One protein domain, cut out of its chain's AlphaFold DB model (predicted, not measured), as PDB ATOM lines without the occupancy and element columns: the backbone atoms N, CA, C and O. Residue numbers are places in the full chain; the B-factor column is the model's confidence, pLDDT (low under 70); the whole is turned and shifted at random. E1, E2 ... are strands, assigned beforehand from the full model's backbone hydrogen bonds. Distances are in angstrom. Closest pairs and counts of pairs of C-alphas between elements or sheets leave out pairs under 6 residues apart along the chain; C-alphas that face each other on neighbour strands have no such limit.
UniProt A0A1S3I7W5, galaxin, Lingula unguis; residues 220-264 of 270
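What this domain is: This is residues 220 to 264 of the 270 residues of the protein "galaxin" of Lingula unguis (UniProt A0A1S3I7W5). Little regular structure: two short hairpins, E1 with E2 and E3 with E4, sit next to each other, with the looped residues 220 to 228 at one end and the tail 260 to 264 at the other. Residues 250 to 255 stick out. The 45 printed residues include four named strands, E1 to E4, holding 16 residues, and no named helix: all strand, two antiparallel sheets. It is compact but flat, radius of gyration of the C-alphas 10.4 A, spans 28 by 25 by 12 A.

Where its parts are: E1, residues 229 to 232, starts at C-alpha (157.254, 191.816, 94.094) and measures 9.4 A. E2 is residues 235 to 238, 9.8 A. E3, residues 246 to 249, and E4, residues 256 to 259, each measure 10.1 A; E4 ends at C-alpha (164.174, 182.613, 96.155).

How they stand to each other: E1 and E2 form an antiparallel hairpin; N 230 and O 237 are 2.9 A apart. So do E3 and E4, with N 248 and O 257 at 2.7 A. The closest C-alphas of E1 and E3, Cys 232 and Cys 247, are 5.9 A apart. E2 and E3 are apart.

The domain as a whole: The farthest C-alphas, Asn 222 and Arg 263, are 29.8 A apart. The printed part has no cut and no long link between strands. pLDDT is under 70 at residues 250 to 255 and 264.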
ATOM      1  N   CYS A 220     159.056 196.919  86.116       94.56
ATOM      2  CA  CYS A 220     159.270 195.641  85.460       94.56
ATOM      3  C   CYS A 220     158.407 195.547  84.204       94.56
ATOM      4  O   CYS A 220     157.175 195.522  84.279       94.56
ATOM      5  N   GLY A 221     159.055 195.519  83.038       89.31
ATOM      6  CA  GLY A 221     158.358 195.667  81.764       89.31
ATOM      7  C   GLY A 221     157.600 196.997  81.726       89.31
ATOM      8  O   GLY A 221     158.210 198.059  81.759       89.31
ATOM      9  N   ASN A 222     156.267 196.929  81.711       91.00
ATOM     10  CA  ASN A 222     155.381 198.097  81.686       91.00
ATOM     11  C   ASN A 222     154.632 198.326  83.009       91.00
ATOM     12  O   ASN A 222     153.631 199.038  83.023       91.00
ATOM     13  N   ALA A 223     155.062 197.701  84.104       94.12
ATOM     14  CA  ALA A 223     154.361 197.755  85.380       94.12
ATOM     15  C   ALA A 223     155.284 198.200  86.516       94.12
ATOM     16  O   ALA A 223     156.409 197.719  86.648       94.12
ATOM     17  N   VAL A 224     154.775 199.095  87.358       95.00
ATOM     18  CA  VAL A 224     155.420 199.473  88.620       95.00
ATOM     19  C   VAL A 224     155.339 198.286  89.576       95.00
ATOM     20  O   VAL A 224     154.265 197.704  89.739       95.00
ATOM     21  N   LEU A 225     156.458 197.910  90.191       94.31
ATOM     22  CA  LEU A 225     156.472 196.847  91.192       94.31
ATOM     23  C   LEU A 225     155.969 197.387  92.529       94.31
ATOM     24  O   LEU A 225     156.437 198.417  93.012       94.31
ATOM     25  N   GLY A 226     155.039 196.658  93.136       90.62
ATOM     26  CA  GLY A 226     154.610 196.880  94.510       90.62
ATOM     27  C   GLY A 226     155.488 196.156  95.532       90.62
ATOM     28  O   GLY A 226     156.366 195.353  95.196       90.62
ATOM     29  N   ASP A 227     155.192 196.403  96.807       89.44
ATOM     30  CA  ASP A 227     155.826 195.701  97.918       89.44
ATOM     31  C   ASP A 227     155.610 194.187  97.808       89.44
ATOM     32  O   ASP A 227     154.516 193.698  97.525       89.44
ATOM     33  N   GLY A 228     156.683 193.423  98.021       91.25
ATOM     34  CA  GLY A 228     156.636 191.967  97.902       91.25
ATOM     35  C   GLY A 228     156.670 191.444  96.464       91.25
ATOM     36  O   GLY A 228     156.402 190.263  96.262       91.25
ATOM     37  N   GLN A 229     157.022 192.264  95.471       93.75
ATOM     38  CA  GLN A 229     157.254 191.816  94.094       93.75
ATOM     39  C   GLN A 229     158.736 191.877  93.699       93.75
ATOM     40  O   GLN A 229     159.535 192.615  94.274       93.75
ATOM     41  N   ILE A 230     159.106 191.072  92.707       92.44
ATOM     42  CA  ILE A 230     160.388 191.108  91.999       92.44
ATOM     43  C   ILE A 230     160.136 190.946  90.496       92.44
ATOM     44  O   ILE A 230     159.127 190.371  90.087       92.44
ATOM     45  N   CYS A 231     161.029 191.476  89.662       92.88
ATOM     46  CA  CYS A 231     160.938 191.317  88.217       92.88
ATOM     47  C   CYS A 231     161.560 189.991  87.766       92.88
ATOM     48  O   CYS A 231     162.751 189.773  87.980       92.88
ATOM     49  N   CYS A 232     160.775 189.142  87.103       91.25
ATOM     50  CA  CYS A 232     161.245 187.898  86.497       91.25
ATOM     51  C   CYS A 232     160.803 187.859  85.034       91.25
ATOM     52  O   CYS A 232     159.618 188.028  84.762       91.25
ATOM     53  N   ASP A 233     161.727 187.655  84.093       88.50
ATOM     54  CA  ASP A 233     161.424 187.596  82.652       88.50
ATOM     55  C   ASP A 233     160.531 188.758  82.166       88.50
ATOM     56  O   ASP A 233     159.541 188.563  81.458       88.50
ATOM     57  N   ASN A 234     160.864 189.986  82.592       89.31
ATOM     58  CA  ASN A 234     160.106 191.218  82.328       89.31
ATOM     59  C   ASN A 234     158.656 191.225  82.852       89.31
ATOM     60  O   ASN A 234     157.836 192.025  82.396       89.31
ATOM     61  N   LYS A 235     158.326 190.364  83.822       91.19
ATOM     62  CA  LYS A 235     157.012 190.302  84.468       91.19
ATOM     63  C   LYS A 235     157.103 190.499  85.986       91.19
ATOM     64  O   LYS A 235     157.923 189.845  86.642       91.19
ATOM     65  N   PRO A 236     156.243 191.354  86.573       93.25
ATOM     66  CA  PRO A 236     156.078 191.417  88.019       93.25
ATOM     67  C   PRO A 236     155.701 190.042  88.569       93.25
ATOM     68  O   PRO A 236     154.718 189.439  88.139       93.25
ATOM     69  N   THR A 237     156.482 189.546  89.521       91.62
ATOM     70  CA  THR A 237     156.285 188.243  90.157       91.62
ATOM     71  C   THR A 237     156.225 188.434  91.663       91.62
ATOM     72  O   THR A 237     157.060 189.130  92.239       91.62
ATOM     73  N   LEU A 238     155.227 187.834  92.313       91.94
ATOM     74  CA  LEU A 238     155.110 187.872  93.769       91.94
ATOM     75  C   LEU A 238     156.237 187.062  94.404       91.94
ATOM     76  O   LEU A 238     156.499 185.923  94.016       91.94
ATOM     77  N   LYS A 239     156.875 187.647  95.412       91.56
ATOM     78  CA  LYS A 239     157.850 186.958  96.239       91.56
ATOM     79  C   LYS A 239     157.152 185.881  97.067       91.56
ATOM     80  O   LYS A 239     156.177 186.149  97.765       91.56
ATOM     81  N   ARG A 240     157.695 184.668  97.044       89.56
ATOM     82  CA  ARG A 240     157.310 183.563  97.927       89.56
ATOM     83  C   ARG A 240     157.678 183.865  99.378       89.56
ATOM     84  O   ARG A 240     156.936 183.487 100.283       89.56
ATOM     85  N   ARG A 241     158.819 184.516  99.614       87.69
ATOM     86  CA  ARG A 241     159.244 184.991 100.936       87.69
ATOM     87  C   ARG A 241     159.678 186.458 100.891       87.69
ATOM     88  O   ARG A 241     160.211 186.890  99.871       87.69
ATOM     89  N   PRO A 242     159.526 187.222 101.989       90.06
ATOM     90  CA  PRO A 242     159.918 188.634 102.023       90.06
ATOM     91  C   PRO A 242     161.386 188.882 101.639       90.06
ATOM     92  O   PRO A 242     161.698 189.906 101.030       90.06
ATOM     93  N   ASP A 243     162.269 187.932 101.966       90.75
ATOM     94  CA  ASP A 243     163.707 187.970 101.708       90.75
ATOM     95  C   ASP A 243     164.105 187.544 100.287       90.75
ATOM     96  O   ASP A 243     165.284 187.634  99.958       90.75
ATOM     97  N   ASP A 244     163.178 187.097  99.435       90.38
ATOM     98  CA  ASP A 244     163.522 186.683  98.071       90.38
ATOM     99  C   ASP A 244     164.069 187.866  97.245       90.38
ATOM    100  O   ASP A 244     163.500 188.969  97.235       90.38
ATOM    101  N   ASP A 245     165.180 187.617  96.544       90.50
ATOM    102  CA  ASP A 245     165.972 188.614  95.809       90.50
ATOM    103  C   ASP A 245     166.301 188.205  94.364       90.50
ATOM    104  O   ASP A 245     166.932 188.969  93.632       90.50
ATOM    105  N   THR A 246     165.871 187.017  93.935       90.06
ATOM    106  CA  THR A 246     166.077 186.518  92.574       90.06
ATOM    107  C   THR A 246     164.970 185.547  92.150       90.06
ATOM    108  O   THR A 246     164.172 185.077  92.967       90.06
ATOM    109  N   CYS A 247     164.941 185.229  90.857       89.94
ATOM    110  CA  CYS A 247     164.020 184.275  90.249       89.94
ATOM    111  C   CYS A 247     164.772 183.041  89.732       89.94
ATOM    112  O   CYS A 247     165.910 183.146  89.277       89.94
ATOM    113  N   CYS A 248     164.129 181.877  89.791       85.06
ATOM    114  CA  CYS A 248     164.538 180.637  89.142       85.06
ATOM    115  C   CYS A 248     163.511 180.311  88.060       85.06
ATOM    116  O   CYS A 248     162.316 180.185  88.354       85.06
ATOM    117  N   THR A 249     163.980 180.170  86.826       74.88
ATOM    118  CA  THR A 249     163.191 179.697  85.691       74.88
ATOM    119  C   THR A 249     163.425 178.195  85.546       74.88
ATOM    120  O   THR A 249     164.540 177.734  85.302       74.88
ATOM    121  N   GLY A 250     162.390 177.392  85.797       64.12
ATOM    122  CA  GLY A 250     162.485 175.939  85.667       64.12
ATOM    123  C   GLY A 250     162.590 175.482  84.206       64.12
ATOM    124  O   GLY A 250     162.196 176.194  83.288       64.12
ATOM    125  N   TYR A 251     163.050 174.241  83.990       52.25
ATOM    126  CA  TYR A 251     163.061 173.580  82.669       52.25
ATOM    127  C   TYR A 251     161.641 173.314  82.122       52.25
ATOM    128  O   TYR A 251     161.449 173.070  80.934       52.25
ATOM    129  N   SER A 252     160.627 173.376  82.993       54.59
ATOM    130  CA  SER A 252     159.219 173.346  82.593       54.59
ATOM    131  C   SER A 252     158.772 174.750  82.188       54.59
ATOM    132  O   SER A 252     158.801 175.675  83.000       54.59
ATOM    133  N   ILE A 253     158.355 174.895  80.929       53.47
ATOM    134  CA  ILE A 253     157.917 176.157  80.321       53.47
ATOM    135  C   ILE A 253     156.885 176.849  81.230       53.47
ATOM    136  O   ILE A 253     155.788 176.336  81.440       53.47
ATOM    137  N   GLY A 254     157.242 178.023  81.761       58.25
ATOM    138  CA  GLY A 254     156.328 178.907  82.494       58.25
ATOM    139  C   GLY A 254     156.342 178.808  84.023       58.25
ATOM    140  O   GLY A 254     155.599 179.551  84.661       58.25
ATOM    141  N   GLN A 255     157.177 177.962  84.638       66.31
ATOM    142  CA  GLN A 255     157.349 177.982  86.096       66.31
ATOM    143  C   GLN A 255     158.482 178.926  86.509       66.31
ATOM    144  O   GLN A 255     159.664 178.586  86.431       66.31
ATOM    145  N   VAL A 256     158.092 180.111  86.980       79.12
ATOM    146  CA  VAL A 256     158.976 181.069  87.650       79.12
ATOM    147  C   VAL A 256     158.764 180.944  89.156       79.12
ATOM    148  O   VAL A 256     157.641 181.061  89.643       79.12
ATOM    149  N   THR A 257     159.841 180.712  89.902       84.50
ATOM    150  CA  THR A 257     159.819 180.709  91.374       84.50
ATOM    151  C   THR A 257     160.801 181.732  91.914       84.50
ATOM    152  O   THR A 257     161.858 181.939  91.329       84.50
ATOM    153  N   THR A 258     160.474 182.384  93.027       88.75
ATOM    154  CA  THR A 258     161.381 183.339  93.674       88.75
ATOM    155  C   THR A 258     162.112 182.677  94.835       88.75
ATOM    156  O   THR A 258     161.581 181.789  95.514       88.75
ATOM    157  N   TYR A 259     163.352 183.095  95.054       87.69
ATOM    158  CA  TYR A 259     164.174 182.613  96.155       87.69
ATOM    159  C   TYR A 259     165.205 183.665  96.571       87.69
ATOM    160  O   TYR A 259     165.448 184.636  95.855       87.69
ATOM    161  N   ASN A 260     165.819 183.463  97.736       89.88
ATOM    162  CA  ASN A 260     166.957 184.253  98.190       89.88
ATOM    163  C   ASN A 260     168.266 183.529  97.831       89.88
ATOM    164  O   ASN A 260     168.572 182.467  98.385       89.88
ATOM    165  N   LYS A 261     169.073 184.105  96.935       86.25
ATOM    166  CA  LYS A 261     170.325 183.480  96.459       86.25
ATOM    167  C   LYS A 261     171.393 183.324  97.541       86.25
ATOM    168  O   LYS A 261     172.307 182.524  97.378       86.25
ATOM    169  N   HIS A 262     171.317 184.092  98.624       83.62
ATOM    170  CA  HIS A 262     172.260 184.027  99.739       83.62
ATOM    171  C   HIS A 262     171.893 182.927 100.737       83.62
ATOM    172  O   HIS A 262     172.784 182.303 101.310       83.62
ATOM    173  N   ARG A 263     170.596 182.653 100.899       79.88
ATOM    174  CA  ARG A 263     170.066 181.589 101.755       79.88
ATOM    175  C   ARG A 263     170.166 180.213 101.104       79.88
ATOM    176  O   ARG A 263     170.495 179.242 101.773       79.88
ATOM    177  N   GLU A 264     169.922 180.138  99.801       69.38
ATOM    178  CA  GLU A 264     169.869 178.874  99.054       69.38
ATOM    179  C   GLU A 264     171.254 178.409  98.541       69.38
ATOM    180  O   GLU A 264     171.345 177.436  97.797       69.38
TER     181      GLU A 264